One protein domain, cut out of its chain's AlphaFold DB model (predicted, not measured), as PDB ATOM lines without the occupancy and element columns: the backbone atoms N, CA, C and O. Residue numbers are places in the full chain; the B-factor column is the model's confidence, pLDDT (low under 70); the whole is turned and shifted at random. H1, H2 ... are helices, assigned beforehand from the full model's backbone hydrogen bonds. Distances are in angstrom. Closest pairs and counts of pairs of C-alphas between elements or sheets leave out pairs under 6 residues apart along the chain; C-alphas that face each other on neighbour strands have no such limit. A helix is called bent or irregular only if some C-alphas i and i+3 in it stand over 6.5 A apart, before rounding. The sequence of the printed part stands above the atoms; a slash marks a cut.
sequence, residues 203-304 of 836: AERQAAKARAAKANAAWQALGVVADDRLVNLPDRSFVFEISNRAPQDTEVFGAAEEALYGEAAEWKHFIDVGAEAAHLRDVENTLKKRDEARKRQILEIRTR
ATOM      1  N   ALA A 203     -17.284 -18.849 -35.359       58.97
ATOM      2  CA  ALA A 203     -17.892 -20.182 -35.456       58.97
ATOM      3  C   ALA A 203     -16.937 -21.257 -36.015       58.97
ATOM      4  O   ALA A 203     -16.853 -22.361 -35.475       58.97
ATOM      5  N   GLU A 204     -16.167 -20.937 -37.055       63.69
ATOM      6  CA  GLU A 204     -15.166 -21.858 -37.606       63.69
ATOM      7  C   GLU A 204     -13.930 -21.959 -36.699       63.69
ATOM      8  O   GLU A 204     -13.330 -23.029 -36.610       63.69
ATOM      9  N   ARG A 205     -13.607 -20.909 -35.925       61.50
ATOM     10  CA  ARG A 205     -12.585 -20.986 -34.865       61.50
ATOM     11  C   ARG A 205     -12.958 -21.991 -33.772       61.50
ATOM     12  O   ARG A 205     -12.089 -22.733 -33.313       61.50
ATOM     13  N   GLN A 206     -14.226 -22.060 -33.366       64.81
ATOM     14  CA  GLN A 206     -14.685 -23.067 -32.397       64.81
ATOM     15  C   GLN A 206     -14.693 -24.484 -32.998       64.81
ATOM     16  O   GLN A 206     -14.291 -25.433 -32.324       64.81
ATOM     17  N   ALA A 207     -15.047 -24.634 -34.280       68.75
ATOM     18  CA  ALA A 207     -14.982 -25.921 -34.979       68.75
ATOM     19  C   ALA A 207     -13.537 -26.433 -35.156       68.75
ATOM     20  O   ALA A 207     -13.273 -27.618 -34.950       68.75
ATOM     21  N   ALA A 208     -12.585 -25.550 -35.475       68.75
ATOM     22  CA  ALA A 208     -11.163 -25.883 -35.556       68.75
ATOM     23  C   ALA A 208     -10.594 -26.291 -34.187       68.75
ATOM     24  O   ALA A 208      -9.928 -27.319 -34.084       68.75
ATOM     25  N   LYS A 209     -10.935 -25.560 -33.113       73.81
ATOM     26  CA  LYS A 209     -10.569 -25.937 -31.736       73.81
ATOM     27  C   LYS A 209     -11.113 -27.315 -31.349       73.81
ATOM     28  O   LYS A 209     -10.372 -28.105 -30.776       73.81
ATOM     29  N   ALA A 210     -12.363 -27.625 -31.698       75.81
ATOM     30  CA  ALA A 210     -12.969 -28.926 -31.407       75.81
ATOM     31  C   ALA A 210     -12.299 -30.081 -32.177       75.81
ATOM     32  O   ALA A 210     -12.022 -31.131 -31.597       75.81
ATOM     33  N   ARG A 211     -11.977 -29.888 -33.465       79.12
ATOM     34  CA  ARG A 211     -11.213 -30.871 -34.259       79.12
ATOM     35  C   ARG A 211      -9.807 -31.076 -33.707       79.12
ATOM     36  O   ARG A 211      -9.320 -32.200 -33.661       79.12
ATOM     37  N   ALA A 212      -9.171 -30.004 -33.252       73.00
ATOM     38  CA  ALA A 212      -7.834 -30.067 -32.694       73.00
ATOM     39  C   ALA A 212      -7.783 -30.720 -31.305       73.00
ATOM     40  O   ALA A 212      -6.837 -31.450 -31.015       73.00
ATOM     41  N   ALA A 213      -8.808 -30.514 -30.473       75.81
ATOM     42  CA  ALA A 213      -8.973 -31.238 -29.215       75.81
ATOM     43  C   ALA A 213      -9.124 -32.746 -29.472       75.81
ATOM     44  O   ALA A 213      -8.430 -33.550 -28.861       75.81
ATOM     45  N   LYS A 214      -9.913 -33.139 -30.482       82.44
ATOM     46  CA  LYS A 214     -10.013 -34.539 -30.933       82.44
ATOM     47  C   LYS A 214      -8.698 -35.083 -31.486       82.44
ATOM     48  O   LYS A 214      -8.317 -36.202 -31.164       82.44
ATOM     49  N   ALA A 215      -7.962 -34.303 -32.274       76.12
ATOM     50  CA  ALA A 215      -6.640 -34.711 -32.745       76.12
ATOM     51  C   ALA A 215      -5.665 -34.946 -31.576       76.12
ATOM     52  O   ALA A 215      -4.947 -35.946 -31.574       76.12
ATOM     53  N   ASN A 216      -5.687 -34.073 -30.557       70.44
ATOM     54  CA  ASN A 216      -4.921 -34.248 -29.320       70.44
ATOM     55  C   ASN A 216      -5.335 -35.531 -28.594       70.44
ATOM     56  O   ASN A 216      -4.502 -36.393 -28.337       70.44
ATOM     57  N   ALA A 217      -6.633 -35.688 -28.330       74.19
ATOM     58  CA  ALA A 217      -7.170 -36.835 -27.618       74.19
ATOM     59  C   ALA A 217      -6.818 -38.157 -28.311       74.19
ATOM     60  O   ALA A 217      -6.398 -39.090 -27.641       74.19
ATOM     61  N   ALA A 218      -6.897 -38.233 -29.643       73.56
ATOM     62  CA  ALA A 218      -6.505 -39.423 -30.401       73.56
ATOM     63  C   ALA A 218      -5.001 -39.713 -30.322       73.56
ATOM     64  O   ALA A 218      -4.593 -40.869 -30.220       73.56
ATOM     65  N   TRP A 219      -4.168 -38.673 -30.340       68.38
ATOM     66  CA  TRP A 219      -2.722 -38.811 -30.212       68.38
ATOM     67  C   TRP A 219      -2.298 -39.277 -28.821       68.38
ATOM     68  O   TRP A 219      -1.457 -40.166 -28.711       68.38
ATOM     69  N   GLN A 220      -2.888 -38.703 -27.774       66.56
ATOM     70  CA  GLN A 220      -2.630 -39.093 -26.387       66.56
ATOM     71  C   GLN A 220      -3.174 -40.502 -26.123       66.56
ATOM     72  O   GLN A 220      -2.490 -41.343 -25.555       66.56
ATOM     73  N   ALA A 221      -4.376 -40.806 -26.612       72.19
ATOM     74  CA  ALA A 221      -5.014 -42.087 -26.362       72.19
ATOM     75  C   ALA A 221      -4.393 -43.261 -27.138       72.19
ATOM     76  O   ALA A 221      -4.261 -44.359 -26.605       72.19
ATOM     77  N   LEU A 222      -4.036 -43.049 -28.408       73.81
ATOM     78  CA  LEU A 222      -3.693 -44.133 -29.338       73.81
ATOM     79  C   LEU A 222      -2.294 -43.995 -29.951       73.81
ATOM     80  O   LEU A 222      -1.834 -44.903 -30.641       73.81
ATOM     81  N   GLY A 223      -1.617 -42.858 -29.765       63.56
ATOM     82  CA  GLY A 223      -0.324 -42.590 -30.399       63.56
ATOM     83  C   GLY A 223      -0.389 -42.418 -31.921       63.56
ATOM     84  O   GLY A 223       0.651 -42.503 -32.577       63.56
ATOM     85  N   VAL A 224      -1.579 -42.187 -32.491       65.31
ATOM     86  CA  VAL A 224      -1.806 -42.057 -33.942       65.31
ATOM     87  C   VAL A 224      -2.183 -40.632 -34.329       65.31
ATOM     88  O   VAL A 224      -2.890 -39.944 -33.593       65.31
ATOM     89  N   VAL A 225      -1.723 -40.186 -35.499       68.81
ATOM     90  CA  VAL A 225      -2.178 -38.918 -36.083       68.81
ATOM     91  C   VAL A 225      -3.618 -39.115 -36.555       68.81
ATOM     92  O   VAL A 225      -3.882 -40.001 -37.368       68.81
ATOM     93  N   ALA A 226      -4.551 -38.333 -36.013       72.69
ATOM     94  CA  ALA A 226      -5.963 -38.443 -36.360       72.69
ATOM     95  C   ALA A 226      -6.209 -37.953 -37.792       72.69
ATOM     96  O   ALA A 226      -5.839 -36.833 -38.137       72.69
ATOM     97  N   ASP A 227      -6.843 -38.789 -38.613       76.56
ATOM     98  CA  ASP A 227      -7.279 -38.386 -39.948       76.56
ATOM     99  C   ASP A 227      -8.550 -37.517 -39.895       76.56
ATOM    100  O   ASP A 227      -9.243 -37.431 -38.874       76.56
ATOM    101  N   ASP A 228      -8.878 -36.886 -41.028       75.69
ATOM    102  CA  ASP A 228     -10.058 -36.024 -41.161       75.69
ATOM    103  C   ASP A 228     -11.369 -36.750 -40.840       75.69
ATOM    104  O   ASP A 228     -12.346 -36.111 -40.455       75.69
ATOM    105  N   ARG A 229     -11.431 -38.078 -40.984       82.56
ATOM    106  CA  ARG A 229     -12.642 -38.833 -40.643       82.56
ATOM    107  C   ARG A 229     -12.801 -38.912 -39.134       82.56
ATOM    108  O   ARG A 229     -13.898 -38.665 -38.645       82.56
ATOM    109  N   LEU A 230     -11.719 -39.196 -38.414       79.69
ATOM    110  CA  LEU A 230     -11.713 -39.343 -36.965       79.69
ATOM    111  C   LEU A 230     -12.049 -38.016 -36.265       79.69
ATOM    112  O   LEU A 230     -12.967 -37.975 -35.451       79.69
ATOM    113  N   VAL A 231     -11.394 -36.905 -36.623       81.56
ATOM    114  CA  VAL A 231     -11.617 -35.599 -35.954       81.56
ATOM    115  C   VAL A 231     -12.976 -34.959 -36.260       81.56
ATOM    116  O   VAL A 231     -13.418 -34.079 -35.519       81.56
ATOM    117  N   ASN A 232     -13.655 -35.392 -37.327       85.31
ATOM    118  CA  ASN A 232     -14.988 -34.909 -37.698       85.31
ATOM    119  C   ASN A 232     -16.139 -35.770 -37.146       85.31
ATOM    120  O   ASN A 232     -17.301 -35.418 -37.352       85.31
ATOM    121  N   LEU A 233     -15.856 -36.866 -36.430       88.38
ATOM    122  CA  LEU A 233     -16.897 -37.656 -35.766       88.38
ATOM    123  C   LEU A 233     -17.622 -36.834 -34.686       88.38
ATOM    124  O   LEU A 233     -16.988 -36.006 -34.029       88.38
ATOM    125  N   PRO A 234     -18.920 -37.082 -34.431       92.19
ATOM    126  CA  PRO A 234     -19.584 -36.596 -33.219       92.19
ATOM    127  C   PRO A 234     -18.820 -37.031 -31.961       92.19
ATOM    128  O   PRO A 234     -18.264 -38.126 -31.948       92.19
ATOM    129  N   ASP A 235     -18.811 -36.215 -30.901       91.94
ATOM    130  CA  ASP A 235     -17.980 -36.435 -29.701       91.94
ATOM    131  C   ASP A 235     -18.140 -37.851 -29.126       91.94
ATOM    132  O   ASP A 235     -17.147 -38.546 -28.945       91.94
ATOM    133  N   ARG A 236     -19.375 -38.347 -28.978       92.81
ATOM    134  CA  ARG A 236     -19.637 -39.730 -28.542       92.81
ATOM    135  C   ARG A 236     -18.995 -40.783 -29.447       92.81
ATOM    136  O   ARG A 236     -18.399 -41.738 -28.962       92.81
ATOM    137  N   SER A 237     -19.145 -40.633 -30.764       92.69
ATOM    138  CA  SER A 237     -18.590 -41.563 -31.756       92.69
ATOM    139  C   SER A 237     -17.068 -41.498 -31.797       92.69
ATOM    140  O   SER A 237     -16.427 -42.519 -32.006       92.69
ATOM    141  N   PHE A 238     -16.495 -40.316 -31.565       94.00
ATOM    142  CA  PHE A 238     -15.061 -40.142 -31.407       94.00
ATOM    143  C   PHE A 238     -14.556 -40.893 -30.169       94.00
ATOM    144  O   PHE A 238     -13.660 -41.717 -30.303       94.00
ATOM    145  N   VAL A 239     -15.164 -40.690 -28.993       92.25
ATOM    146  CA  VAL A 239     -14.772 -41.403 -27.760       92.25
ATOM    147  C   VAL A 239     -14.952 -42.920 -27.910       92.25
ATOM    148  O   VAL A 239     -14.089 -43.678 -27.480       92.25
ATOM    149  N   PHE A 240     -16.004 -43.370 -28.598       92.19
ATOM    150  CA  PHE A 240     -16.217 -44.787 -28.914       92.19
ATOM    151  C   PHE A 240     -15.102 -45.364 -29.792       92.19
ATOM    152  O   PHE A 240     -14.607 -46.459 -29.537       92.19
ATOM    153  N   GLU A 241     -14.665 -44.614 -30.805       90.88
ATOM    154  CA  GLU A 241     -13.562 -45.032 -31.670       90.88
ATOM    155  C   GLU A 241     -12.220 -45.047 -30.925       90.88
ATOM    156  O   GLU A 241     -11.381 -45.909 -31.191       90.88
ATOM    157  N   ILE A 242     -12.030 -44.136 -29.964       90.06
ATOM    158  CA  ILE A 242     -10.889 -44.172 -29.046       90.06
ATOM    159  C   ILE A 242     -10.941 -45.423 -28.160       90.06
ATOM    160  O   ILE A 242      -9.954 -46.151 -28.122       90.06
ATOM    161  N   SER A 243     -12.077 -45.721 -27.518       91.44
ATOM    162  CA  SER A 243     -12.234 -46.916 -26.673       91.44
ATOM    163  C   SER A 243     -11.968 -48.216 -27.448       91.44
ATOM    164  O   SER A 243     -11.183 -49.053 -27.015       91.44
ATOM    165  N   ASN A 244     -12.508 -48.357 -28.665       91.00
ATOM    166  CA  ASN A 244     -12.304 -49.562 -29.482       91.00
ATOM    167  C   ASN A 244     -10.844 -49.817 -29.877       91.00
ATOM    168  O   ASN A 244     -10.469 -50.957 -30.162       91.00
ATOM    169  N   ARG A 245     -10.039 -48.757 -29.980       89.31
ATOM    170  CA  ARG A 245      -8.648 -48.835 -30.442       89.31
ATOM    171  C   ARG A 245      -7.644 -48.808 -29.293       89.31
ATOM    172  O   ARG A 245      -6.511 -49.248 -29.492       89.31
ATOM    173  N   ALA A 246      -8.022 -48.280 -28.131       84.75
ATOM    174  CA  ALA A 246      -7.161 -48.233 -26.960       84.75
ATOM    175  C   ALA A 246      -6.986 -49.653 -26.388       84.75
ATOM    176  O   ALA A 246      -7.958 -50.408 -26.312       84.75
ATOM    177  N   PRO A 247      -5.767 -50.059 -25.986       85.94
ATOM    178  CA  PRO A 247      -5.576 -51.344 -25.325       85.94
ATOM    179  C   PRO A 247      -6.413 -51.421 -24.042       85.94
ATOM    180  O   PRO A 247      -6.405 -50.490 -23.239       85.94
ATOM    181  N   GLN A 248      -7.121 -52.535 -23.838       83.50
ATOM    182  CA  GLN A 248      -8.106 -52.682 -22.753       83.50
ATOM    183  C   GLN A 248      -7.517 -52.555 -21.336       83.50
ATOM    184  O   GLN A 248      -8.256 -52.380 -20.373       83.50
ATOM    185  N   ASP A 249      -6.196 -52.653 -21.191       81.31
ATOM    186  CA  ASP A 249      -5.467 -52.543 -19.928       81.31
ATOM    187  C   ASP A 249      -4.926 -51.128 -19.639       81.31
ATOM    188  O   ASP A 249      -4.110 -50.963 -18.728       81.31
ATOM    189  N   THR A 250      -5.371 -50.120 -20.397       85.31
ATOM    190  CA  THR A 250      -4.948 -48.716 -20.258       85.31
ATOM    191  C   THR A 250      -5.969 -47.856 -19.511       85.31
ATOM    192  O   THR A 250      -7.181 -48.048 -19.606       85.31
ATOM    193  N   GLU A 251      -5.477 -46.856 -18.789       86.19
ATOM    194  CA  GLU A 251      -6.275 -45.798 -18.163       86.19
ATOM    195  C   GLU A 251      -7.042 -44.997 -19.213       86.19
ATOM    196  O   GLU A 251      -8.157 -44.549 -18.955       86.19
ATOM    197  N   VAL A 252      -6.463 -44.834 -20.406       84.19
ATOM    198  CA  VAL A 252      -7.133 -44.249 -21.570       84.19
ATOM    199  C   VAL A 252      -8.381 -45.039 -21.955       84.19
ATOM    200  O   VAL A 252      -9.425 -44.425 -22.178       84.19
ATOM    201  N   PHE A 253      -8.298 -46.372 -22.024       89.75
ATOM    202  CA  PHE A 253      -9.458 -47.222 -22.293       89.75
ATOM    203  C   PHE A 253     -10.517 -47.063 -21.197       89.75
ATOM    204  O   PHE A 253     -11.677 -46.798 -21.501       89.75
ATOM    205  N   GLY A 254     -10.107 -47.118 -19.926       88.12
ATOM    206  CA  GLY A 254     -11.014 -46.925 -18.790       88.12
ATOM    207  C   GLY A 254     -11.714 -45.562 -18.796       88.12
ATOM    208  O   GLY A 254     -12.926 -45.494 -18.615       88.12
ATOM    209  N   ALA A 255     -10.979 -44.484 -19.071       90.00
ATOM    210  CA  ALA A 255     -11.526 -43.131 -19.143       90.00
ATOM    211  C   ALA A 255     -12.427 -42.920 -20.373       90.00
ATOM    212  O   ALA A 255     -13.390 -42.156 -20.298       90.00
ATOM    213  N   ALA A 256     -12.140 -43.591 -21.495       89.38
ATOM    214  CA  ALA A 256     -12.999 -43.565 -22.675       89.38
ATOM    215  C   ALA A 256     -14.319 -44.311 -22.416       89.38
ATOM    216  O   ALA A 256     -15.382 -43.783 -22.732       89.38
ATOM    217  N   GLU A 257     -14.267 -45.490 -21.789       92.31
ATOM    218  CA  GLU A 257     -15.455 -46.248 -21.373       92.31
ATOM    219  C   GLU A 257     -16.290 -45.475 -20.346       92.31
ATOM    220  O   GLU A 257     -17.499 -45.336 -20.516       92.31
ATOM    221  N   GLU A 258     -15.658 -44.900 -19.319       91.00
ATOM    222  CA  GLU A 258     -16.331 -44.078 -18.307       91.00
ATOM    223  C   GLU A 258     -17.041 -42.875 -18.941       91.00
ATOM    224  O   GLU A 258     -18.216 -42.628 -18.662       91.00
ATOM    225  N   ALA A 259     -16.371 -42.175 -19.862       92.19
ATOM    226  CA  ALA A 259     -16.985 -41.083 -20.603       92.19
ATOM    227  C   ALA A 259     -18.181 -41.564 -21.443       92.19
ATOM    228  O   ALA A 259     -19.196 -40.872 -21.497       92.19
ATOM    229  N   LEU A 260     -18.121 -42.752 -22.060       92.19
ATOM    230  CA  LEU A 260     -19.214 -43.307 -22.876       92.19
ATOM    231  C   LEU A 260     -20.481 -43.653 -22.081       92.19
ATOM    232  O   LEU A 260     -21.559 -43.693 -22.685       92.19
ATOM    233  N   TYR A 261     -20.369 -43.868 -20.767       88.44
ATOM    234  CA  TYR A 261     -21.510 -44.016 -19.854       88.44
ATOM    235  C   TYR A 261     -22.118 -42.675 -19.408       88.44
ATOM    236  O   TYR A 261     -23.224 -42.670 -18.867       88.44
ATOM    237  N   GLY A 262     -21.410 -41.561 -19.624       87.31
ATOM    238  CA  GLY A 262     -21.858 -40.203 -19.320       87.31
ATOM    239  C   GLY A 262     -22.625 -39.526 -20.460       87.31
ATOM    240  O   GLY A 262     -23.019 -40.153 -21.447       87.31
ATOM    241  N   GLU A 263     -22.821 -38.215 -20.328       91.25
ATOM    242  CA  GLU A 263     -23.551 -37.370 -21.270       91.25
ATOM    243  C   GLU A 263     -22.585 -36.543 -22.143       91.25
ATOM    244  O   GLU A 263     -21.359 -36.689 -22.120       91.25
ATOM    245  N   ALA A 264     -23.137 -35.637 -22.954       87.94
ATOM    246  CA  ALA A 264     -22.359 -34.814 -23.882       87.94
ATOM    247  C   ALA A 264     -21.238 -33.991 -23.213       87.94
ATOM    248  O   ALA A 264     -20.224 -33.708 -23.854       87.94
ATOM    249  N   ALA A 265     -21.405 -33.613 -21.942       88.25
ATOM    250  CA  ALA A 265     -20.390 -32.885 -21.191       88.25
ATOM    251  C   ALA A 265     -19.179 -33.774 -20.864       88.25
ATOM    252  O   ALA A 265     -18.045 -33.317 -20.988       88.25
ATOM    253  N   GLU A 266     -19.402 -35.040 -20.517       91.50
ATOM    254  CA  GLU A 266     -18.372 -36.023 -20.184       91.50
ATOM    255  C   GLU A 266     -17.584 -36.463 -21.425       91.50
ATOM    256  O   GLU A 266     -16.356 -36.544 -21.368       91.50
ATOM    257  N   TRP A 267     -18.240 -36.644 -22.582       93.00
ATOM    258  CA  TRP A 267     -17.535 -36.919 -23.849       93.00
ATOM    259  C   TRP A 267     -16.620 -35.761 -24.232       93.00
ATOM    260  O   TRP A 267     -15.461 -35.958 -24.604       93.00
ATOM    261  N   LYS A 268     -17.143 -34.538 -24.110       88.69
ATOM    262  CA  LYS A 268     -16.389 -33.325 -24.395       88.69
ATOM    263  C   LYS A 268     -15.242 -33.127 -23.404       88.69
ATOM    264  O   LYS A 268     -14.142 -32.780 -23.818       88.69
ATOM    265  N   HIS A 269     -15.461 -33.407 -22.123       90.06
ATOM    266  CA  HIS A 269     -14.420 -33.356 -21.100       90.06
ATOM    267  C   HIS A 269     -13.299 -34.369 -21.372       90.06
ATOM    268  O   HIS A 269     -12.120 -34.020 -21.275       90.06
ATOM    269  N   PHE A 270     -13.645 -35.593 -21.784       91.56
ATOM    270  CA  PHE A 270     -12.662 -36.593 -22.202       91.56
ATOM    271  C   PHE A 270     -11.818 -36.106 -23.385       91.56
ATOM    272  O   PHE A 270     -10.595 -36.208 -23.351       91.56
ATOM    273  N   ILE A 271     -12.451 -35.524 -24.403       88.25
ATOM    274  CA  ILE A 271     -11.765 -34.981 -25.583       88.25
ATOM    275  C   ILE A 271     -10.855 -33.799 -25.227       88.25
ATOM    276  O   ILE A 271      -9.744 -33.702 -25.740       88.25
ATOM    277  N   ASP A 272     -11.326 -32.893 -24.372       83.88
ATOM    278  CA  ASP A 272     -10.614 -31.649 -24.091       83.88
ATOM    279  C   ASP A 272      -9.428 -31.863 -23.134       83.88
ATOM    280  O   ASP A 272      -8.389 -31.231 -23.317       83.88
ATOM    281  N   VAL A 273      -9.569 -32.729 -22.121       76.38
ATOM    282  CA  VAL A 273      -8.532 -32.952 -21.089       76.38
ATOM    283  C   VAL A 273      -8.436 -34.394 -20.577       76.38
ATOM    284  O   VAL A 273      -7.384 -34.798 -20.083       76.38
ATOM    285  N   GLY A 274      -9.504 -35.194 -20.666       77.50
ATOM    286  CA  GLY A 274      -9.542 -36.519 -20.037       77.50
ATOM    287  C   GLY A 274      -8.659 -37.570 -20.716       77.50
ATOM    288  O   GLY A 274      -8.033 -38.356 -20.013       77.50
ATOM    289  N   ALA A 275      -8.533 -37.555 -22.046       77.06
ATOM    290  CA  ALA A 275      -7.650 -38.454 -22.792       77.06
ATOM    291  C   ALA A 275      -6.169 -38.190 -22.480       77.06
ATOM    292  O   ALA A 275      -5.389 -39.124 -22.312       77.06
ATOM    293  N   GLU A 276      -5.789 -36.917 -22.342       70.81
ATOM    294  CA  GLU A 276      -4.449 -36.506 -21.918       70.81
ATOM    295  C   GLU A 276      -4.190 -36.890 -20.459       70.81
ATOM    296  O   GLU A 276      -3.179 -37.519 -20.157       70.81
ATOM    297  N   ALA A 277      -5.133 -36.600 -19.558       70.62
ATOM    298  CA  ALA A 277      -5.019 -36.981 -18.154       70.62
ATOM    299  C   ALA A 277      -4.903 -38.505 -17.978       70.62
ATOM    300  O   ALA A 277      -4.137 -38.970 -17.135       70.62
ATOM    301  N   ALA A 278      -5.639 -39.288 -18.770       74.88
ATOM    302  CA  ALA A 278      -5.570 -40.743 -18.763       74.88
ATOM    303  C   ALA A 278      -4.249 -41.263 -19.346       74.88
ATOM    304  O   ALA A 278      -3.612 -42.117 -18.735       74.88
ATOM    305  N   HIS A 279      -3.764 -40.682 -20.447       76.06
ATOM    306  CA  HIS A 279      -2.454 -41.020 -21.007       76.06
ATOM    307  C   HIS A 279      -1.309 -40.716 -20.032       76.06
ATOM    308  O   HIS A 279      -0.392 -41.519 -19.876       76.06
ATOM    309  N   LEU A 280      -1.369 -39.586 -19.323       66.75
ATOM    310  CA  LEU A 280      -0.389 -39.248 -18.289       66.75
ATOM    311  C   LEU A 280      -0.399 -40.271 -17.145       66.75
ATOM    312  O   LEU A 280       0.674 -40.656 -16.677       66.75
ATOM    313  N   ARG A 281      -1.577 -40.778 -16.754       74.62
ATOM    314  CA  ARG A 281      -1.683 -41.900 -15.806       74.62
ATOM    315  C   ARG A 281      -1.119 -43.202 -16.382       74.62
ATOM    316  O   ARG A 281      -0.437 -43.919 -15.659       74.62
ATOM    317  N   ASP A 282      -1.306 -43.497 -17.668       69.50
ATOM    318  CA  ASP A 282      -0.689 -44.662 -18.327       69.50
ATOM    319  C   ASP A 282       0.842 -44.578 -18.387       69.50
ATOM    320  O   ASP A 282       1.547 -45.567 -18.141       69.50
ATOM    321  N   VAL A 283       1.379 -43.390 -18.671       63.12
ATOM    322  CA  VAL A 283       2.818 -43.112 -18.636       63.12
ATOM    323  C   VAL A 283       3.344 -43.268 -17.211       63.12
ATOM    324  O   VAL A 283       4.342 -43.963 -17.004       63.12
ATOM    325  N   GLU A 284       2.656 -42.705 -16.216       69.81
ATOM    326  CA  GLU A 284       2.997 -42.865 -14.802       69.81
ATOM    327  C   GLU A 284       2.970 -44.342 -14.381       69.81
ATOM    328  O   GLU A 284       3.940 -44.837 -13.805       69.81
ATOM    329  N   ASN A 285       1.924 -45.082 -14.753       73.25
ATOM    330  CA  ASN A 285       1.787 -46.516 -14.505       73.25
ATOM    331  C   ASN A 285       2.920 -47.316 -15.161       73.25
ATOM    332  O   ASN A 285       3.470 -48.238 -14.555       73.25
ATOM    333  N   THR A 286       3.328 -46.954 -16.376       70.69
ATOM    334  CA  THR A 286       4.438 -47.600 -17.093       70.69
ATOM    335  C   THR A 286       5.784 -47.316 -16.426       70.69
ATOM    336  O   THR A 286       6.589 -48.231 -16.219       70.69
ATOM    337  N   LEU A 287       6.037 -46.062 -16.042       66.25
ATOM    338  CA  LEU A 287       7.240 -45.672 -15.307       66.25
ATOM    339  C   LEU A 287       7.295 -46.357 -13.940       66.25
ATOM    340  O   LEU A 287       8.348 -46.873 -13.562       66.25
ATOM    341  N   LYS A 288       6.156 -46.457 -13.250       76.38
ATOM    342  CA  LYS A 288       6.003 -47.183 -11.990       76.38
ATOM    343  C   LYS A 288       6.281 -48.676 -12.160       76.38
ATOM    344  O   LYS A 288       7.095 -49.210 -11.414       76.38
ATOM    345  N   LYS A 289       5.727 -49.340 -13.185       76.81
ATOM    346  CA  LYS A 289       6.018 -50.754 -13.508       76.81
ATOM    347  C   LYS A 289       7.516 -50.985 -13.762       76.81
ATOM    348  O   LYS A 289       8.096 -51.941 -13.243       76.81
ATOM    349  N   ARG A 290       8.174 -50.101 -14.524       74.69
ATOM    350  CA  ARG A 290       9.630 -50.175 -14.775       74.69
ATOM    351  C   ARG A 290      10.440 -49.954 -13.501       74.69
ATOM    352  O   ARG A 290      11.436 -50.642 -13.278       74.69
ATOM    353  N   ASP A 291      10.026 -49.010 -12.667       80.69
ATOM    354  CA  ASP A 291      10.667 -48.727 -11.387       80.69
ATOM    355  C   ASP A 291      10.517 -49.888 -10.393       80.69
ATOM    356  O   ASP A 291      11.485 -50.285  -9.748       80.69
ATOM    357  N   GLU A 292       9.336 -50.500 -10.327       84.31
ATOM    358  CA  GLU A 292       9.074 -51.710  -9.547       84.31
ATOM    359  C   GLU A 292       9.931 -52.891 -10.016       84.31
ATOM    360  O   GLU A 292      10.487 -53.609  -9.184       84.31
ATOM    361  N   ALA A 293      10.108 -53.078 -11.328       79.62
ATOM    362  CA  ALA A 293      11.008 -54.101 -11.861       79.62
ATOM    363  C   ALA A 293      12.465 -53.867 -11.422       79.62
ATOM    364  O   ALA A 293      13.136 -54.801 -10.979       79.62
ATOM    365  N   ARG A 294      12.937 -52.612 -11.453       84.94
ATOM    366  CA  ARG A 294      14.267 -52.241 -10.939       84.94
ATOM    367  C   ARG A 294      14.377 -52.497  -9.439       84.94
ATOM    368  O   ARG A 294      15.370 -53.068  -9.002       84.94
ATOM    369  N   LYS A 295      13.353 -52.157  -8.644       91.62
ATOM    370  CA  LYS A 295      13.317 -52.475  -7.204       91.62
ATOM    371  C   LYS A 295      13.462 -53.976  -6.951       91.62
ATOM    372  O   LYS A 295      14.236 -54.351  -6.078       91.62
ATOM    373  N   ARG A 296      12.788 -54.831  -7.733       93.31
ATOM    374  CA  ARG A 296      12.931 -56.298  -7.626       93.31
ATOM    375  C   ARG A 296      14.356 -56.760  -7.940       93.31
ATOM    376  O   ARG A 296      14.912 -57.525  -7.158       93.31
ATOM    377  N   GLN A 297      14.967 -56.255  -9.016       90.56
ATOM    378  CA  GLN A 297      16.361 -56.572  -9.365       90.56
ATOM    379  C   GLN A 297      17.340 -56.151  -8.260       90.56
ATOM    380  O   GLN A 297      18.218 -56.919  -7.872       90.56
ATOM    381  N   ILE A 298      17.166 -54.947  -7.710       90.62
ATOM    382  CA  ILE A 298      18.008 -54.439  -6.621       90.62
ATOM    383  C   ILE A 298      17.807 -55.267  -5.350       90.62
ATOM    384  O   ILE A 298      18.782 -55.585  -4.675       90.62
ATOM    385  N   LEU A 299      16.571 -55.665  -5.039       96.62
ATOM    386  CA  LEU A 299      16.270 -56.513  -3.887       96.62
ATOM    387  C   LEU A 299      16.917 -57.902  -4.010       96.62
ATOM    388  O   LEU A 299      17.412 -58.430  -3.012       96.62
ATOM    389  N   GLU A 300      16.967 -58.482  -5.211       93.25
ATOM    390  CA  GLU A 300      17.667 -59.746  -5.462       93.25
ATOM    391  C   GLU A 300      19.181 -59.603  -5.245       93.25
ATOM    392  O   GLU A 300      19.772 -60.389  -4.499       93.25
ATOM    393  N   ILE A 301      19.797 -58.562  -5.824       90.31
ATOM    394  CA  ILE A 301      21.223 -58.245  -5.634       90.31
ATOM    395  C   ILE A 301      21.524 -58.050  -4.147       90.31
ATOM    396  O   ILE A 301      22.446 -58.668  -3.615       90.31
ATOM    397  N   ARG A 302      20.707 -57.248  -3.456       95.50
ATOM    398  CA  ARG A 302      20.812 -56.996  -2.016       95.50
ATOM    399  C   ARG A 302      20.740 -58.287  -1.210       95.50
ATOM    400  O   ARG A 302      21.544 -58.488  -0.307       95.50
ATOM    401  N   THR A 303      19.781 -59.160  -1.519       93.31
ATOM    402  CA  THR A 303      19.573 -60.421  -0.793       93.31
ATOM    403  C   THR A 303      20.755 -61.363  -0.993       93.31
ATOM    404  O   THR A 303      21.267 -61.922  -0.024       93.31
ATOM    405  N   ARG A 304      21.252 -61.488  -2.230       89.94
ATOM    406  CA  ARG A 304      22.458 -62.270  -2.535       89.94
ATOM    407  C   ARG A 304      23.679 -61.716  -1.796       89.94
ATOM    408  O   ARG A 304      24.382 -62.479  -1.142       89.94
TER     409      ARG A 304
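Overview. This is residues 203 to 304 of the 836 residues of the protein "Ricin B-type lectin domain-containing protein" of Actinosynnema sp. ALI-1.44 (UniProt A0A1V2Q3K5). Helical arm H5b runs out of a compact body, residues 287 to 304 sticking out. H1, H3, H4 and H5b form a bundle, with H2 on H1. The printed part, 102 residues with helices H1 to H5, is all helix and loose, radius of gyration of the C-alphas 17.1 A, spans 66 by 25 by 18 A.

Arrangement. H5, 264 to 304, assigned as one helix by hydrogen bonds, is bent, C-alphas 272 and 275 being 7.5 A apart, into H5a to 272 and H5b from 275. H5b touches H1, residues 203 to 222, with 275 to 279 alone; closest C-alphas Ala 217 and Ala 275, 5.1 A. H3, 235 to 245, and H4, 251 to 261, form a hairpin. In H1, H3, H4 and both arms every O i to N i+4 pair is within hydrogen-bond range.

Along the chain. H1 begins at C-alpha 203, (-17.892, -20.182, -35.456); H5b, 43.4 A long, ends at C-alpha 304, (22.458, -62.270, -2.535).

Size, cuts and confidence. The printed part has no cut; 16 residues are under pLDDT 70.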